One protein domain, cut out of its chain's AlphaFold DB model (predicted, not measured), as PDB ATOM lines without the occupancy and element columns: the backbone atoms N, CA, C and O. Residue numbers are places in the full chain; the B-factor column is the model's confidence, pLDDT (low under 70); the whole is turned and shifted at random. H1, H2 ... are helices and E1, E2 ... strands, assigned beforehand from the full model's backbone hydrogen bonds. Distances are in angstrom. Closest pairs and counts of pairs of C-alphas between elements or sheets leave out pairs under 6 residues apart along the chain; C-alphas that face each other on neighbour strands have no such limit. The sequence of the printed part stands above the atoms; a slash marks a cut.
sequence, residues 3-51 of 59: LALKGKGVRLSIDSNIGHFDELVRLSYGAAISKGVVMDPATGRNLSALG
ATOM      1  N   LEU A   3      24.835  26.472   9.343       47.41
ATOM      2  CA  LEU A   3      24.934  25.460  10.400       47.41
ATOM      3  C   LEU A   3      25.609  26.077  11.629       47.41
ATOM      4  O   LEU A   3      26.777  26.464  11.578       47.41
ATOM      5  N   ALA A   4      24.879  26.134  12.743       49.12
ATOM      6  CA  ALA A   4      25.401  26.595  14.023       49.12
ATOM      7  C   ALA A   4      25.586  25.407  14.975       49.12
ATOM      8  O   ALA A   4      24.609  24.819  15.442       49.12
ATOM      9  N   LEU A   5      26.838  25.080  15.298       50.66
ATOM     10  CA  LEU A   5      27.175  24.069  16.301       50.66
ATOM     11  C   LEU A   5      27.498  24.773  17.625       50.66
ATOM     12  O   LEU A   5      28.353  25.661  17.684       50.66
ATOM     13  N   LYS A   6      26.793  24.390  18.695       52.84
ATOM     14  CA  LYS A   6      27.031  24.881  20.061       52.84
ATOM     15  C   LYS A   6      27.645  23.767  20.905       52.84
ATOM     16  O   LYS A   6      27.005  22.739  21.110       52.84
ATOM     17  N   GLY A   7      28.846  23.988  21.438       54.56
ATOM     18  CA  GLY A   7      29.488  23.075  22.389       54.56
ATOM     19  C   GLY A   7      30.401  23.816  23.368       54.56
ATOM     20  O   GLY A   7      31.126  24.709  22.950       54.56
ATOM     21  N   LYS A   8      30.329  23.467  24.666       60.25
ATOM     22  CA  LYS A   8      31.210  23.901  25.783       60.25
ATOM     23  C   LYS A   8      31.889  25.283  25.614       60.25
ATOM     24  O   LYS A   8      33.103  25.395  25.723       60.25
ATOM     25  N   GLY A   9      31.107  26.335  25.357       68.81
ATOM     26  CA  GLY A   9      31.594  27.723  25.303       68.81
ATOM     27  C   GLY A   9      32.095  28.228  23.943       68.81
ATOM     28  O   GLY A   9      32.426  29.404  23.839       68.81
ATOM     29  N   VAL A  10      32.098  27.405  22.890       53.72
ATOM     30  CA  VAL A  10      32.507  27.804  21.534       53.72
ATOM     31  C   VAL A  10      31.318  27.698  20.577       53.72
ATOM     32  O   VAL A  10      30.599  26.694  20.549       53.72
ATOM     33  N   ARG A  11      31.096  28.760  19.794       54.22
ATOM     34  CA  ARG A  11      30.090  28.809  18.728       54.22
ATOM     35  C   ARG A  11      30.813  28.747  17.390       54.22
ATOM     36  O   ARG A  11      31.457  29.718  17.004       54.22
ATOM     37  N   LEU A  12      30.698  27.618  16.698       45.22
ATOM     38  CA  LEU A  12      31.168  27.501  15.323       45.22
ATOM     39  C   LEU A  12      29.991  27.806  14.392       45.22
ATOM     40  O   LEU A  12      28.948  27.150  14.471       45.22
ATOM     41  N   SER A  13      30.157  28.822  13.551       52.78
ATOM     42  CA  SER A  13      29.251  29.124  12.446       52.78
ATOM     43  C   SER A  13      29.922  28.683  11.157       52.78
ATOM     44  O   SER A  13      31.020  29.151  10.860       52.78
ATOM     45  N   ILE A  14      29.287  27.782  10.414       53.38
ATOM     46  CA  ILE A  14      29.703  27.460   9.049       53.38
ATOM     47  C   ILE A  14      28.654  28.045   8.113       53.38
ATOM     48  O   ILE A  14      27.518  27.566   8.050       53.38
ATOM     49  N   ASP A  15      29.061  29.075   7.380       59.22
ATOM     50  CA  ASP A  15      28.291  29.640   6.282       59.22
ATOM     51  C   ASP A  15      28.701  28.931   4.992       59.22
ATOM     52  O   ASP A  15      29.770  29.171   4.432       59.22
ATOM     53  N   SER A  16      27.856  28.006   4.528       56.34
ATOM     54  CA  SER A  16      28.040  27.411   3.207       56.34
ATOM     55  C   SER A  16      27.585  28.418   2.152       56.34
ATOM     56  O   SER A  16      26.395  28.740   2.061       56.34
ATOM     57  N   ASN A  17      28.559  28.891   1.374       64.62
ATOM     58  CA  ASN A  17      28.432  29.787   0.223       64.62
ATOM     59  C   ASN A  17      28.102  29.045  -1.082       64.62
ATOM     60  O   ASN A  17      28.198  29.639  -2.155       64.62
ATOM     61  N   ILE A  18      27.718  27.766  -1.008       67.06
ATOM     62  CA  ILE A  18      27.201  27.048  -2.172       67.06
ATOM     63  C   ILE A  18      25.842  27.667  -2.507       67.06
ATOM     64  O   ILE A  18      24.798  27.276  -1.978       67.06
ATOM     65  N   GLY A  19      25.873  28.687  -3.363       73.19
ATOM     66  CA  GLY A  19      24.693  29.149  -4.071       73.19
ATOM     67  C   GLY A  19      24.079  27.968  -4.816       73.19
ATOM     68  O   GLY A  19      24.798  27.076  -5.263       73.19
ATOM     69  N   HIS A  20      22.752  27.946  -4.924       74.25
ATOM     70  CA  HIS A  20      22.030  26.907  -5.665       74.25
ATOM     71  C   HIS A  20      22.162  25.482  -5.094       74.25
ATOM     72  O   HIS A  20      21.853  24.517  -5.786       74.25
ATOM     73  N   PHE A  21      22.569  25.313  -3.828       78.12
ATOM     74  CA  PHE A  21      22.636  23.987  -3.201       78.12
ATOM     75  C   PHE A  21      21.305  23.224  -3.316       78.12
ATOM     76  O   PHE A  21      21.285  22.074  -3.744       78.12
ATOM     77  N   ASP A  22      20.186  23.884  -3.010       79.62
ATOM     78  CA  ASP A  22      18.859  23.262  -3.072       79.62
ATOM     79  C   ASP A  22      18.477  22.854  -4.505       79.62
ATOM     80  O   ASP A  22      17.817  21.837  -4.718       79.62
ATOM     81  N   GLU A  23      18.930  23.620  -5.500       83.06
ATOM     82  CA  GLU A  23      18.736  23.330  -6.922       83.06
ATOM     83  C   GLU A  23      19.565  22.118  -7.362       83.06
ATOM     84  O   GLU A  23      19.048  21.215  -8.019       83.06
ATOM     85  N   LEU A  24      20.823  22.030  -6.926       84.12
ATOM     86  CA  LEU A  24      21.689  20.887  -7.208       84.12
ATOM     87  C   LEU A  24      21.144  19.594  -6.586       84.12
ATOM     88  O   LEU A  24      21.144  18.539  -7.231       84.12
ATOM     89  N   VAL A  25      20.645  19.672  -5.349       85.44
ATOM     90  CA  VAL A  25      20.014  18.532  -4.675       85.44
ATOM     91  C   VAL A  25      18.723  18.131  -5.390       85.44
ATOM     92  O   VAL A  25      18.527  16.941  -5.627       85.44
ATOM     93  N   ARG A  26      17.891  19.091  -5.818       85.00
ATOM     94  CA  ARG A  26      16.700  18.844  -6.657       85.00
ATOM     95  C   ARG A  26      17.035  18.094  -7.939       85.00
ATOM     96  O   ARG A  26      16.425  17.063  -8.224       85.00
ATOM     97  N   LEU A  27      18.006  18.595  -8.701       86.94
ATOM     98  CA  LEU A  27      18.420  18.002  -9.973       86.94
ATOM     99  C   LEU A  27      18.963  16.587  -9.773       86.94
ATOM    100  O   LEU A  27      18.593  15.669 -10.505       86.94
ATOM    101  N   SER A  28      19.790  16.394  -8.746       87.12
ATOM    102  CA  SER A  28      20.366  15.088  -8.415       87.12
ATOM    103  C   SER A  28      19.293  14.092  -7.969       87.12
ATOM    104  O   SER A  28      19.277  12.957  -8.442       87.12
ATOM    105  N   TYR A  29      18.363  14.525  -7.113       85.19
ATOM    106  CA  TYR A  29      17.234  13.720  -6.649       85.19
ATOM    107  C   TYR A  29      16.340  13.289  -7.814       85.19
ATOM    108  O   TYR A  29      16.015  12.108  -7.951       85.19
ATOM    109  N   GLY A  30      16.009  14.213  -8.719       85.44
ATOM    110  CA  GLY A  30      15.210  13.876  -9.890       85.44
ATOM    111  C   GLY A  30      15.914  12.977 -10.897       85.44
ATOM    112  O   GLY A  30      15.282  12.075 -11.447       85.44
ATOM    113  N   ALA A  31      17.223  13.147 -11.084       87.56
ATOM    114  CA  ALA A  31      18.026  12.241 -11.899       87.56
ATOM    115  C   ALA A  31      18.131  10.834 -11.284       87.56
ATOM    116  O   ALA A  31      18.178   9.846 -12.015       87.56
ATOM    117  N   ALA A  32      18.164  10.727  -9.954       85.06
ATOM    118  CA  ALA A  32      18.167   9.447  -9.252       85.06
ATOM    119  C   ALA A  32      16.829   8.710  -9.442       85.06
ATOM    120  O   ALA A  32      16.829   7.545  -9.842       85.06
ATOM    121  N   ILE A  33      15.699   9.404  -9.254       85.06
ATOM    122  CA  ILE A  33      14.358   8.841  -9.480       85.06
ATOM    123  C   ILE A  33      14.189   8.381 -10.930       85.06
ATOM    124  O   ILE A  33      13.753   7.256 -11.163       85.06
ATOM    125  N   SER A  34      14.556   9.215 -11.910       86.44
ATOM    126  CA  SER A  34      14.372   8.880 -13.330       86.44
ATOM    127  C   SER A  34      15.212   7.683 -13.783       86.44
ATOM    128  O   SER A  34      14.836   6.988 -14.725       86.44
ATOM    129  N   LYS A  35      16.320   7.403 -13.088       90.06
ATOM    130  CA  LYS A  35      17.174   6.229 -13.309       90.06
ATOM    131  C   LYS A  35      16.786   5.017 -12.457       90.06
ATOM    132  O   LYS A  35      17.485   4.007 -12.507       90.06
ATOM    133  N   GLY A  36      15.711   5.100 -11.672       87.81
ATOM    134  CA  GLY A  36      15.265   4.012 -10.800       87.81
ATOM    135  C   GLY A  36      16.214   3.728  -9.635       87.81
ATOM    136  O   GLY A  36      16.228   2.614  -9.112       87.81
ATOM    137  N   VAL A  37      17.028   4.706  -9.228       89.56
ATOM    138  CA  VAL A  37      17.899   4.564  -8.059       89.56
ATOM    139  C   VAL A  37      17.022   4.488  -6.814       89.56
ATOM    140  O   VAL A  37      16.303   5.433  -6.483       89.56
ATOM    141  N   VAL A  38      17.097   3.359  -6.111       84.69
ATOM    142  CA  VAL A  38      16.394   3.179  -4.842       84.69
ATOM    143  C   VAL A  38      17.088   4.026  -3.793       84.69
ATOM    144  O   VAL A  38      18.235   3.781  -3.422       84.69
ATOM    145  N   MET A  39      16.380   5.041  -3.323       81.44
ATOM    146  CA  MET A  39      16.876   5.896  -2.265       81.44
ATOM    147  C   MET A  39      16.523   5.355  -0.895       81.44
ATOM    148  O   MET A  39      15.469   4.752  -0.693       81.44
ATOM    149  N   ASP A  40      17.391   5.655   0.064       88.00
ATOM    150  CA  ASP A  40      17.067   5.449   1.461       88.00
ATOM    151  C   ASP A  40      15.785   6.239   1.832       88.00
ATOM    152  O   ASP A  40      15.695   7.442   1.542       88.00
ATOM    153  N   PRO A  41      14.791   5.605   2.487       83.31
ATOM    154  CA  PRO A  41      13.530   6.254   2.835       83.31
ATOM    155  C   PRO A  41      13.678   7.501   3.715       83.31
ATOM    156  O   PRO A  41      12.839   8.402   3.643       83.31
ATOM    157  N   ALA A  42      14.716   7.582   4.558       86.81
ATOM    158  CA  ALA A  42      14.961   8.777   5.362       86.81
ATOM    159  C   ALA A  42      15.428   9.944   4.486       86.81
ATOM    160  O   ALA A  42      15.016  11.076   4.724       86.81
ATOM    161  N   THR A  43      16.192   9.671   3.427       82.62
ATOM    162  CA  THR A  43      16.607  10.706   2.471       82.62
ATOM    163  C   THR A  43      15.400  11.337   1.779       82.62
ATOM    164  O   THR A  43      15.294  12.559   1.755       82.62
ATOM    165  N   GLY A  44      14.443  10.532   1.300       82.94
ATOM    166  CA  GLY A  44      13.203  11.048   0.706       82.94
ATOM    167  C   GLY A  44      12.417  11.947   1.669       82.94
ATOM    168  O   GLY A  44      12.112  13.088   1.337       82.94
ATOM    169  N   ARG A  45      12.180  11.481   2.905       84.06
ATOM    170  CA  ARG A  45      11.471  12.266   3.936       84.06
ATOM    171  C   ARG A  45      12.176  13.576   4.285       84.06
ATOM    172  O   ARG A  45      11.507  14.593   4.456       84.06
ATOM    173  N   ASN A  46      13.504  13.559   4.383       84.56
ATOM    174  CA  ASN A  46      14.290  14.754   4.679       84.56
ATOM    175  C   ASN A  46      14.162  15.787   3.553       84.56
ATOM    176  O   ASN A  46      13.957  16.966   3.826       84.56
ATOM    177  N   LEU A  47      14.221  15.348   2.294       85.12
ATOM    178  CA  LEU A  47      14.051  16.232   1.141       85.12
ATOM    179  C   LEU A  47      12.632  16.810   1.068       85.12
ATOM    180  O   LEU A  47      12.489  18.003   0.798       85.12
ATOM    181  N   SER A  48      11.602  16.021   1.390       84.06
ATOM    182  CA  SER A  48      10.220  16.508   1.509       84.06
ATOM    183  C   SER A  48      10.040  17.532   2.625       84.06
ATOM    184  O   SER A  48       9.401  18.564   2.422       84.06
ATOM    185  N   ALA A  49      10.629  17.287   3.798       81.81
ATOM    186  CA  ALA A  49      10.573  18.214   4.928       81.81
ATOM    187  C   ALA A  49      11.244  19.561   4.611       81.81
ATOM    188  O   ALA A  49      10.814  20.601   5.107       81.81
ATOM    189  N   LEU A  50      12.265  19.544   3.751       82.31
ATOM    190  CA  LEU A  50      12.949  20.737   3.253       82.31
ATOM    191  C   LEU A  50      12.252  21.367   2.028       82.31
ATOM    192  O   LEU A  50      12.689  22.411   1.549       82.31
ATOM    193  N   GLY A  51      11.182  20.756   1.505       82.81
ATOM    194  CA  GLY A  51      10.490  21.208   0.293       82.81
ATOM    195  C   GLY A  51      11.343  21.106  -0.978       82.81
ATOM    196  O   GLY A  51      11.103  21.822  -1.952       82.81
TER     197      GLY A  51
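AT A GLANCE: This is residues 3 to 51 of the 59 residues of an uncharacterized protein of Sneathiella sp (UniProt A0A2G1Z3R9). An open, elongated chain: a two-strand hairpin, E1 and E2, makes one end, its tip at residues 6 to 11 sticking out, and helices H1 and H2 make a loose pair at the other. The 49 residues printed hold E1, E2, H1 and H2 in that order; the sheet E1 - E2 is antiparallel and the class is mixed, helices and strands. The whole is only just extended, close to loose, with a radius of gyration of the C-alphas of 15.0 A and spans of 46 by 24 by 16 A.

IN THESE COORDINATES: Find C-alpha 3 at (24.934, 25.460, 10.400), where E1 begins, residues 3 to 7. E2 is residues 10 to 15, 15.9 A long. H1, residues 21 to 34, runs 20.0 A. H2, residues 41 to 49, ends at C-alpha 49, (10.573, 18.214, 4.928).

HOW THE PARTS SIT: Look between hairpin strands E1 and E2, 169 degrees apart in direction: N 5 and O 12 are 3.1 A apart, within hydrogen-bond range. H1 and H2 are near each other, with 6 pairs of C-alphas within 10 A. E1 is apart from both helices. In H1 and H2 every O i to N i+4 pair is within hydrogen-bond range.

THE WHOLE: The C-alphas farthest apart, Gly 9 and Lys 35, are 46.5 A apart. The printed part has no cut and no long link. Residues 3 to 18 are under pLDDT 70.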